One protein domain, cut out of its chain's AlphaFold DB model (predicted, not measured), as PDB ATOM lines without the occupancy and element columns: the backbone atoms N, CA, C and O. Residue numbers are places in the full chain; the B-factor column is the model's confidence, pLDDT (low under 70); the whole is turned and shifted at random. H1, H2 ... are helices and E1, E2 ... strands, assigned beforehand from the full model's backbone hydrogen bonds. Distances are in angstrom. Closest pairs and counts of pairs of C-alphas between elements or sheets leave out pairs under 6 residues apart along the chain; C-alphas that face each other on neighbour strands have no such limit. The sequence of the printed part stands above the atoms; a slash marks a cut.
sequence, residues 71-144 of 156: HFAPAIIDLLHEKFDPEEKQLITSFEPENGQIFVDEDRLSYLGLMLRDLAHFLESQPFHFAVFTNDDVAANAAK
ATOM      1  N   HIS A  71     -22.890 -19.995 -34.411       88.75
ATOM      2  CA  HIS A  71     -22.288 -19.031 -33.497       88.75
ATOM      3  C   HIS A  71     -21.444 -19.778 -32.469       88.75
ATOM      4  O   HIS A  71     -21.933 -20.680 -31.792       88.75
ATOM      5  N   PHE A  72     -20.162 -19.433 -32.387       89.62
ATOM      6  CA  PHE A  72     -19.235 -20.055 -31.448       89.62
ATOM      7  C   PHE A  72     -19.130 -19.239 -30.165       89.62
ATOM      8  O   PHE A  72     -19.243 -18.014 -30.192       89.62
ATOM      9  N   ALA A  73     -18.821 -19.923 -29.063       90.06
ATOM     10  CA  ALA A  73     -18.628 -19.308 -27.756       90.06
ATOM     11  C   ALA A  73     -17.711 -18.069 -27.771       90.06
ATOM     12  O   ALA A  73     -18.134 -17.046 -27.238       90.06
ATOM     13  N   PRO A  74     -16.528 -18.080 -28.428       91.88
ATOM     14  CA  PRO A  74     -15.664 -16.900 -28.452       91.88
ATOM     15  C   PRO A  74     -16.338 -15.681 -29.083       91.88
ATOM     16  O   PRO A  74     -16.226 -14.593 -28.545       91.88
ATOM     17  N   ALA A  75     -17.128 -15.865 -30.147       92.56
ATOM     18  CA  ALA A  75     -17.837 -14.758 -30.785       92.56
ATOM     19  C   ALA A  75     -18.922 -14.157 -29.874       92.56
ATOM     20  O   ALA A  75     -19.169 -12.957 -29.912       92.56
ATOM     21  N   ILE A  76     -19.568 -14.976 -29.039       93.88
ATOM     22  CA  ILE A  76     -20.552 -14.501 -28.054       93.88
ATOM     23  C   ILE A  76     -19.851 -13.725 -26.928       93.88
ATOM     24  O   ILE A  76     -20.349 -12.686 -26.498       93.88
ATOM     25  N   ILE A  77     -18.687 -14.205 -26.479       95.94
ATOM     26  CA  ILE A  77     -17.848 -13.522 -25.485       95.94
ATOM     27  C   ILE A  77     -17.364 -12.173 -26.030       95.94
ATOM     28  O   ILE A  77     -17.518 -11.156 -25.357       95.94
ATOM     29  N   ASP A  78     -16.861 -12.152 -27.267       96.00
ATOM     30  CA  ASP A  78     -16.389 -10.937 -27.930       96.00
ATOM     31  C   ASP A  78     -17.501  -9.884 -28.013       96.00
ATOM     32  O   ASP A  78     -17.264  -8.730 -27.669       96.00
ATOM     33  N   LEU A  79     -18.739 -10.271 -28.356       96.19
ATOM     34  CA  LEU A  79     -19.885  -9.351 -28.368       96.19
ATOM     35  C   LEU A  79     -20.133  -8.692 -27.003       96.19
ATOM     36  O   LEU A  79     -20.452  -7.504 -26.939       96.19
ATOM     37  N   LEU A  80     -20.012  -9.450 -25.910       97.75
ATOM     38  CA  LEU A  80     -20.191  -8.930 -24.550       97.75
ATOM     39  C   LEU A  80     -19.066  -7.971 -24.173       97.75
ATOM     40  O   LEU A  80     -19.335  -6.883 -23.664       97.75
ATOM     41  N   HIS A  81     -17.818  -8.354 -24.442       98.31
ATOM     42  CA  HIS A  81     -16.662  -7.510 -24.167       98.31
ATOM     43  C   HIS A  81     -16.687  -6.237 -25.007       98.31
ATOM     44  O   HIS A  81     -16.595  -5.155 -24.452       98.31
ATOM     45  N   GLU A  82     -16.913  -6.312 -26.314       98.19
ATOM     46  CA  GLU A  82     -17.011  -5.127 -27.177       98.19
ATOM     47  C   GLU A  82     -18.107  -4.157 -26.724       98.19
ATOM     48  O   GLU A  82     -17.946  -2.939 -26.822       98.19
ATOM     49  N   LYS A  83     -19.225  -4.683 -26.212       98.31
ATOM     50  CA  LYS A  83     -20.352  -3.862 -25.776       98.31
ATOM     51  C   LYS A  83     -20.135  -3.205 -24.413       98.31
ATOM     52  O   LYS A  83     -20.532  -2.051 -24.239       98.31
ATOM     53  N   PHE A  84     -19.605  -3.952 -23.450       98.38
ATOM     54  CA  PHE A  84     -19.635  -3.577 -22.034       98.38
ATOM     55  C   PHE A  84     -18.253  -3.376 -21.417       98.38
ATOM     56  O   PHE A  84     -18.138  -2.702 -20.399       98.38
ATOM     57  N   ASP A  85     -17.216  -3.945 -22.022       98.31
ATOM     58  CA  ASP A  85     -15.859  -3.966 -21.491       98.31
ATOM     59  C   ASP A  85     -14.776  -3.978 -22.600       98.31
ATOM     60  O   ASP A  85     -13.954  -4.899 -22.668       98.31
ATOM     61  N   PRO A  86     -14.791  -3.000 -23.530       97.81
ATOM     62  CA  PRO A  86     -14.019  -3.094 -24.770       97.81
ATOM     63  C   PRO A  86     -12.507  -2.965 -24.565       97.81
ATOM     64  O   PRO A  86     -11.742  -3.485 -25.379       97.81
ATOM     65  N   GLU A  87     -12.086  -2.284 -23.497       96.94
ATOM     66  CA  GLU A  87     -10.679  -1.980 -23.228       96.94
ATOM     67  C   GLU A  87      -9.946  -3.164 -22.583       96.94
ATOM     68  O   GLU A  87      -8.901  -3.580 -23.074       96.94
ATOM     69  N   GLU A  88     -10.497  -3.743 -21.510       97.00
ATOM     70  CA  GLU A  88      -9.804  -4.798 -20.750       97.00
ATOM     71  C   GLU A  88     -10.243  -6.209 -21.147       97.00
ATOM     72  O   GLU A  88      -9.460  -7.147 -21.011       97.00
ATOM     73  N   LYS A  89     -11.485  -6.379 -21.631       97.44
ATOM     74  CA  LYS A  89     -12.053  -7.675 -22.041       97.44
ATOM     75  C   LYS A  89     -11.930  -8.764 -20.966       97.44
ATOM     76  O   LYS A  89     -11.559  -9.905 -21.234       97.44
ATOM     77  N   GLN A  90     -12.252  -8.408 -19.727       97.50
ATOM     78  CA  GLN A  90     -12.163  -9.276 -18.546       97.50
ATOM     79  C   GLN A  90     -13.528  -9.588 -17.924       97.50
ATOM     80  O   GLN A  90     -13.599 -10.372 -16.986       97.50
ATOM     81  N   LEU A  91     -14.620  -9.007 -18.436       98.19
ATOM     82  CA  LEU A  91     -15.959  -9.180 -17.859       98.19
ATOM     83  C   LEU A  91     -16.421 -10.645 -17.796       98.19
ATOM     84  O   LEU A  91     -17.050 -11.051 -16.825       98.19
ATOM     85  N   ILE A  92     -16.123 -11.436 -18.826       97.75
ATOM     86  CA  ILE A  92     -16.453 -12.861 -18.898       97.75
ATOM     87  C   ILE A  92     -15.248 -13.693 -18.461       97.75
ATOM     88  O   ILE A  92     -14.179 -13.592 -19.061       97.75
ATOM     89  N   THR A  93     -15.429 -14.528 -17.439       96.56
ATOM     90  CA  THR A  93     -14.366 -15.367 -16.864       96.56
ATOM     91  C   THR A  93     -14.298 -16.741 -17.519       96.56
ATOM     92  O   THR A  93     -13.208 -17.288 -17.698       96.56
ATOM     93  N   SER A  94     -15.445 -17.303 -17.906       94.44
ATOM     94  CA  SER A  94     -15.522 -18.567 -18.638       94.44
ATOM     95  C   SER A  94     -16.864 -18.754 -19.355       94.44
ATOM     96  O   SER A  94     -17.856 -18.082 -19.073       94.44
ATOM     97  N   PHE A  95     -16.880 -19.693 -20.302       91.81
ATOM     98  CA  PHE A  95     -18.074 -20.167 -20.997       91.81
ATOM     99  C   PHE A  95     -18.091 -21.694 -20.965       91.81
ATOM    100  O   PHE A  95     -17.089 -22.319 -21.321       91.81
ATOM    101  N   GLU A  96     -19.212 -22.285 -20.564       91.69
ATOM    102  CA  GLU A  96     -19.434 -23.734 -20.571       91.69
ATOM    103  C   GLU A  96     -20.366 -24.093 -21.744       91.69
ATOM    104  O   GLU A  96     -21.588 -23.931 -21.635       91.69
ATOM    105  N   PRO A  97     -19.821 -24.532 -22.895       82.25
ATOM    106  CA  PRO A  97     -20.608 -24.778 -24.100       82.25
ATOM    107  C   PRO A  97     -21.581 -25.945 -23.977       82.25
ATOM    108  O   PRO A  97     -22.610 -25.937 -24.648       82.25
ATOM    109  N   GLU A  98     -21.290 -26.920 -23.122       83.12
ATOM    110  CA  GLU A  98     -22.126 -28.100 -22.913       83.12
ATOM    111  C   GLU A  98     -23.493 -27.727 -22.323       83.12
ATOM    112  O   GLU A  98     -24.506 -28.318 -22.693       83.12
ATOM    113  N   ASN A  99     -23.528 -26.709 -21.456       88.44
ATOM    114  CA  ASN A  99     -24.742 -26.244 -20.781       88.44
ATOM    115  C   ASN A  99     -25.187 -24.837 -21.218       88.44
ATOM    116  O   ASN A  99     -26.193 -24.334 -20.718       88.44
ATOM    117  N   GLY A 100     -24.447 -24.190 -22.125       89.81
ATOM    118  CA  GLY A 100     -24.718 -22.825 -22.577       89.81
ATOM    119  C   GLY A 100     -24.600 -21.779 -21.465       89.81
ATOM    120  O   GLY A 100     -25.381 -20.827 -21.443       89.81
ATOM    121  N   GLN A 101     -23.670 -21.962 -20.522       94.81
ATOM    122  CA  GLN A 101     -23.504 -21.069 -19.371       94.81
ATOM    123  C   GLN A 101     -22.369 -20.069 -19.593       94.81
ATOM    124  O   GLN A 101     -21.320 -20.409 -20.138       94.81
ATOM    125  N   ILE A 102     -22.576 -18.836 -19.132       95.75
ATOM    126  CA  ILE A 102     -21.589 -17.753 -19.162       95.75
ATOM    127  C   ILE A 102     -21.309 -17.337 -17.722       95.75
ATOM    128  O   ILE A 102     -22.238 -16.996 -16.991       95.75
ATOM    129  N   PHE A 103     -20.039 -17.339 -17.331       96.88
ATOM    130  CA  PHE A 103     -19.603 -16.901 -16.011       96.88
ATOM    131  C   PHE A 103     -19.008 -15.501 -16.108       96.88
ATOM    132  O   PHE A 103     -18.206 -15.203 -16.995       96.88
ATOM    133  N   VAL A 104     -19.432 -14.632 -15.198       97.94
ATOM    134  CA  VAL A 104     -19.133 -13.199 -15.212       97.94
ATOM    135  C   VAL A 104     -18.318 -12.853 -13.971       97.94
ATOM    136  O   VAL A 104     -18.573 -13.390 -12.895       97.94
ATOM    137  N   ASP A 105     -17.335 -11.971 -14.119       98.31
ATOM    138  CA  ASP A 105     -16.648 -11.342 -12.990       98.31
ATOM    139  C   ASP A 105     -17.593 -10.310 -12.349       98.31
ATOM    140  O   ASP A 105     -17.852  -9.250 -12.922       98.31
ATOM    141  N   GLU A 106     -18.158 -10.640 -11.185       96.69
ATOM    142  CA  GLU A 106     -19.152  -9.800 -10.501       96.69
ATOM    143  C   GLU A 106     -18.566  -8.487  -9.954       96.69
ATOM    144  O   GLU A 106     -19.263  -7.466  -9.934       96.69
ATOM    145  N   ASP A 107     -17.289  -8.481  -9.564       98.31
ATOM    146  CA  ASP A 107     -16.605  -7.273  -9.097       98.31
ATOM    147  C   ASP A 107     -16.411  -6.307 -10.268       98.31
ATOM    148  O   ASP A 107     -16.708  -5.112 -10.163       98.31
ATOM    149  N   ARG A 108     -15.985  -6.830 -11.423       98.38
ATOM    150  CA  ARG A 108     -15.842  -6.049 -12.652       98.38
ATOM    151  C   ARG A 108     -17.185  -5.572 -13.194       98.38
ATOM    152  O   ARG A 108     -17.299  -4.417 -13.599       98.38
ATOM    153  N   LEU A 109     -18.204  -6.427 -13.172       98.38
ATOM    154  CA  LEU A 109     -19.574  -6.071 -13.539       98.38
ATOM    155  C   LEU A 109     -20.074  -4.891 -12.689       98.38
ATOM    156  O   LEU A 109     -20.574  -3.903 -13.230       98.38
ATOM    157  N   SER A 110     -19.853  -4.960 -11.371       98.06
ATOM    158  CA  SER A 110     -20.206  -3.897 -10.424       98.06
ATOM    159  C   SER A 110     -19.397  -2.618 -10.655       98.06
ATOM    160  O   SER A 110     -19.958  -1.523 -10.638       98.06
ATOM    161  N   TYR A 111     -18.091  -2.736 -10.922       98.19
ATOM    162  CA  TYR A 111     -17.212  -1.609 -11.258       98.19
ATOM    163  C   TYR A 111     -17.664  -0.870 -12.526       98.19
ATOM    164  O   TYR A 111     -17.627   0.359 -12.574       98.19
ATOM    165  N   LEU A 112     -18.139  -1.609 -13.531       98.25
ATOM    166  CA  LEU A 112     -18.704  -1.061 -14.767       98.25
ATOM    167  C   LEU A 112     -20.129  -0.502 -14.582       98.25
ATOM    168  O   LEU A 112     -20.688   0.068 -15.518       98.25
ATOM    169  N   GLY A 113     -20.716  -0.634 -13.387       98.25
ATOM    170  CA  GLY A 113     -22.061  -0.150 -13.074       98.25
ATOM    171  C   GLY A 113     -23.174  -0.937 -13.769       98.25
ATOM    172  O   GLY A 113     -24.228  -0.371 -14.057       98.25
ATOM    173  N   LEU A 114     -22.933  -2.215 -14.065       98.31
ATOM    174  CA  LEU A 114     -23.849  -3.100 -14.782       98.31
ATOM    175  C   LEU A 114     -24.505  -4.109 -13.834       98.31
ATOM    176  O   LEU A 114     -23.990  -4.427 -12.764       98.31
ATOM    177  N   MET A 115     -25.633  -4.664 -14.264       97.69
ATOM    178  CA  MET A 115     -26.275  -5.829 -13.660       97.69
ATOM    179  C   MET A 115     -26.229  -7.017 -14.626       97.69
ATOM    180  O   MET A 115     -26.195  -6.842 -15.844       97.69
ATOM    181  N   LEU A 116     -26.347  -8.249 -14.111       97.50
ATOM    182  CA  LEU A 116     -26.436  -9.454 -14.958       97.50
ATOM    183  C   LEU A 116     -27.582  -9.365 -15.978       97.50
ATOM    184  O   LEU A 116     -27.479  -9.871 -17.094       97.50
ATOM    185  N   ARG A 117     -28.669  -8.678 -15.612       97.12
ATOM    186  CA  ARG A 117     -29.819  -8.461 -16.491       97.12
ATOM    187  C   ARG A 117     -29.492  -7.593 -17.711       97.12
ATOM    188  O   ARG A 117     -30.095  -7.801 -18.758       97.12
ATOM    189  N   ASP A 118     -28.534  -6.673 -17.612       98.19
ATOM    190  CA  ASP A 118     -28.115  -5.853 -18.756       98.19
ATOM    191  C   ASP A 118     -27.421  -6.713 -19.819       98.19
ATOM    192  O   ASP A 118     -27.714  -6.596 -21.012       98.19
ATOM    193  N   LEU A 119     -26.567  -7.645 -19.378       98.06
ATOM    194  CA  LEU A 119     -25.921  -8.631 -20.246       98.06
ATOM    195  C   LEU A 119     -26.964  -9.572 -20.863       98.06
ATOM    196  O   LEU A 119     -26.946  -9.791 -22.073       98.06
ATOM    197  N   ALA A 120     -27.896 -10.086 -20.052       97.50
ATOM    198  CA  ALA A 120     -28.952 -10.982 -20.525       97.50
ATOM    199  C   ALA A 120     -29.827 -10.327 -21.605       97.50
ATOM    200  O   ALA A 120     -29.998 -10.902 -22.678       97.50
ATOM    201  N   HIS A 121     -30.306  -9.099 -21.378       97.81
ATOM    202  CA  HIS A 121     -31.094  -8.357 -22.368       97.81
ATOM    203  C   HIS A 121     -30.305  -8.073 -23.653       97.81
ATOM    204  O   HIS A 121     -30.859  -8.146 -24.751       97.81
ATOM    205  N   PHE A 122     -29.012  -7.751 -23.549       98.25
ATOM    206  CA  PHE A 122     -28.186  -7.540 -24.735       98.25
ATOM    207  C   PHE A 122     -28.016  -8.823 -25.555       98.25
ATOM    208  O   PHE A 122     -28.164  -8.783 -26.778       98.25
ATOM    209  N   LEU A 123     -27.759  -9.961 -24.907       96.81
ATOM    210  CA  LEU A 123     -27.664 -11.248 -25.596       96.81
ATOM    211  C   LEU A 123     -29.001 -11.678 -26.204       96.81
ATOM    212  O   LEU A 123     -29.021 -12.134 -27.345       96.81
ATOM    213  N   GLU A 124     -30.111 -11.486 -25.491       96.94
ATOM    214  CA  GLU A 124     -31.461 -11.780 -25.986       96.94
ATOM    215  C   GLU A 124     -31.846 -10.891 -27.179       96.94
ATOM    216  O   GLU A 124     -32.579 -11.321 -28.063       96.94
ATOM    217  N   SER A 125     -31.297  -9.673 -27.269       96.88
ATOM    218  CA  SER A 125     -31.502  -8.804 -28.437       96.88
ATOM    219  C   SER A 125     -30.785  -9.282 -29.711       96.88
ATOM    220  O   SER A 125     -31.046  -8.748 -30.792       96.88
ATOM    221  N   GLN A 126     -29.892 -10.275 -29.615       95.25
ATOM    222  CA  GLN A 126     -29.206 -10.843 -30.775       95.25
ATOM    223  C   GLN A 126     -30.131 -11.776 -31.574       95.25
ATOM    224  O   GLN A 126     -30.883 -12.550 -30.985       95.25
ATOM    225  N   PRO A 127     -30.033 -11.809 -32.917       93.06
ATOM    226  CA  PRO A 127     -30.967 -12.561 -33.767       93.06
ATOM    227  C   PRO A 127     -30.870 -14.091 -33.634       93.06
ATOM    228  O   PRO A 127     -31.662 -14.809 -34.242       93.06
ATOM    229  N   PHE A 128     -29.888 -14.595 -32.884       91.12
ATOM    230  CA  PHE A 128     -29.589 -16.018 -32.733       91.12
ATOM    231  C   PHE A 128     -29.842 -16.568 -31.322       91.12
ATOM    232  O   PHE A 128     -29.701 -17.774 -31.123       91.12
ATOM    233  N   HIS A 129     -30.253 -15.735 -30.360       92.94
ATOM    234  CA  HIS A 129     -30.718 -16.204 -29.055       92.94
ATOM    235  C   HIS A 129     -32.243 -16.181 -29.000       92.94
ATOM    236  O   HIS A 129     -32.882 -15.219 -29.409       92.94
ATOM    237  N   PHE A 130     -32.833 -17.259 -28.486       93.19
ATOM    238  CA  PHE A 130     -34.274 -17.316 -28.239       93.19
ATOM    239  C   PHE A 130     -34.650 -16.732 -26.872       93.19
ATOM    240  O   PHE A 130     -35.680 -16.078 -26.754       93.19
ATOM    241  N   ALA A 131     -33.835 -17.002 -25.851       95.06
ATOM    242  CA  ALA A 131     -34.017 -16.516 -24.489       95.06
ATOM    243  C   ALA A 131     -32.678 -16.550 -23.749       95.06
ATOM    244  O   ALA A 131     -31.837 -17.410 -24.034       95.06
ATOM    245  N   VAL A 132     -32.501 -15.648 -22.785       96.38
ATOM    246  CA  VAL A 132     -31.326 -15.606 -21.904       96.38
ATOM    247  C   VAL A 132     -31.796 -15.353 -20.478       96.38
ATOM    248  O   VAL A 132     -32.587 -14.447 -20.234       96.38
ATOM    249  N   PHE A 133     -31.316 -16.157 -19.533       96.06
ATOM    250  CA  PHE A 133     -31.728 -16.083 -18.133       96.06
ATOM    251  C   PHE A 133     -30.523 -15.821 -17.242       96.06
ATOM    252  O   PHE A 133     -29.465 -16.423 -17.421       96.06
ATOM    253  N   THR A 134     -30.699 -14.950 -16.254       96.06
ATOM    254  CA  THR A 134     -29.746 -14.820 -15.148       96.06
ATOM    255  C   THR A 134     -29.964 -15.934 -14.123       96.06
ATOM    256  O   THR A 134     -31.018 -16.579 -14.098       96.06
ATOM    257  N   ASN A 135     -28.993 -16.146 -13.232       92.88
ATOM    258  CA  ASN A 135     -29.151 -17.105 -12.136       92.88
ATOM    259  C   ASN A 135     -30.367 -16.760 -11.245       92.88
ATOM    260  O   ASN A 135     -31.116 -17.650 -10.847       92.88
ATOM    261  N   ASP A 136     -30.643 -15.470 -11.028       91.44
ATOM    262  CA  ASP A 136     -31.823 -15.011 -10.285       91.44
ATOM    263  C   ASP A 136     -33.139 -15.378 -10.984       91.44
ATOM    264  O   ASP A 136     -34.092 -15.812 -10.327       91.44
ATOM    265  N   ASP A 137     -33.201 -15.258 -12.317       93.00
ATOM    266  CA  ASP A 137     -34.394 -15.635 -13.084       93.00
ATOM    267  C   ASP A 137     -34.670 -17.145 -12.964       93.00
ATOM    268  O   ASP A 137     -35.827 -17.564 -12.829       93.00
ATOM    269  N   VAL A 138     -33.616 -17.969 -12.957       91.19
ATOM    270  CA  VAL A 138     -33.721 -19.423 -12.754       91.19
ATOM    271  C   VAL A 138     -34.152 -19.739 -11.319       91.19
ATOM    272  O   VAL A 138     -35.125 -20.473 -11.119       91.19
ATOM    273  N   ALA A 139     -33.498 -19.150 -10.313       89.69
ATOM    274  CA  ALA A 139     -33.792 -19.380  -8.899       89.69
ATOM    275  C   ALA A 139     -35.237 -19.000  -8.531       89.69
ATOM    276  O   ALA A 139     -35.943 -19.769  -7.867       89.69
ATOM    277  N   ALA A 140     -35.727 -17.863  -9.033       88.00
ATOM    278  CA  ALA A 140     -37.092 -17.392  -8.800       88.00
ATOM    279  C   ALA A 140     -38.174 -18.332  -9.371       88.00
ATOM    280  O   ALA A 140     -39.330 -18.288  -8.934       88.00
ATOM    281  N   ASN A 141     -37.832 -19.179 -10.347       82.25
ATOM    282  CA  ASN A 141     -38.758 -20.133 -10.962       82.25
ATOM    283  C   ASN A 141     -38.565 -21.574 -10.475       82.25
ATOM    284  O   ASN A 141     -39.553 -22.301 -10.391       82.25
ATOM    285  N   ALA A 142     -37.356 -21.968 -10.069       75.06
ATOM    286  CA  ALA A 142     -37.092 -23.280  -9.471       75.06
ATOM    287  C   ALA A 142     -37.851 -23.488  -8.144       75.06
ATOM    288  O   ALA A 142     -38.246 -24.604  -7.815       75.06
ATOM    289  N   ALA A 143     -38.111 -22.408  -7.401       60.34
ATOM    290  CA  ALA A 143     -38.826 -22.446  -6.125       60.34
ATOM    291  C   ALA A 143     -40.364 -22.536  -6.246       60.34
ATOM    292  O   ALA A 143     -41.053 -22.641  -5.229       60.34
ATOM    293  N   LYS A 144     -40.939 -22.479  -7.459       61.19
ATOM    294  CA  LYS A 144     -42.398 -22.526  -7.645       61.19
ATOM    295  C   LYS A 144     -42.867 -23.985  -7.724       61.19
ATOM    296  O   LYS A 144     -42.498 -24.678  -8.673       61.19
TER     297      LYS A 144
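AT A GLANCE: This is residues 71 to 144 of the 156 residues of the protein "Alkaline phosphatase family protein" of Pyrinomonadaceae bacterium (UniProt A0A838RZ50). H1 packs on a two-stranded hairpin of E1 and E2, with H3 set steeply to H1 and short H2 just past the end of E2; residues 138 to 144, partly in H4, stick out as an arm. The printed part has 74 residues with four named helices and two named strands, in the order H1, E1, E2, H2, H3, H4; the sheet is antiparallel and the class mixed. It is compact, radius of gyration of the C-alphas 12.3 A, spanning 41 by 28 by 21 A.

IN THESE COORDINATES: Find C-alpha 73 at (-18.628, -19.308, -27.756); H1 runs 16.8 A to residue 84. E1 is residues 92 to 96, E2 101 to 104, H2 106 to 111, H3 116 to 124 and H4 135 to 142, ending at C-alpha 142 (-37.092, -23.280, -9.471).

HOW THE PARTS SIT: In the hairpin E1 and E2, N 93 and O 103 are 2.9 A apart, within hydrogen-bond range. The closest C-alphas of H1 and E1, Ile 77 and Ile 92, are 6.8 A apart. H1 and H3 are close but not clearly touching, C-alphas of Leu 80 and Leu 119 at 7.2 A, a steep tilt of 61 degrees. Every O i to N i+4 pair is within range in H1, H2 and H3, and 3 of 4 in H4.

THE WHOLE: The farthest C-alphas, Glu 87 and Lys 144, are 40.9 A apart. The printed part has no cut and no long link; pLDDT is under 70 at residues 143 to 144.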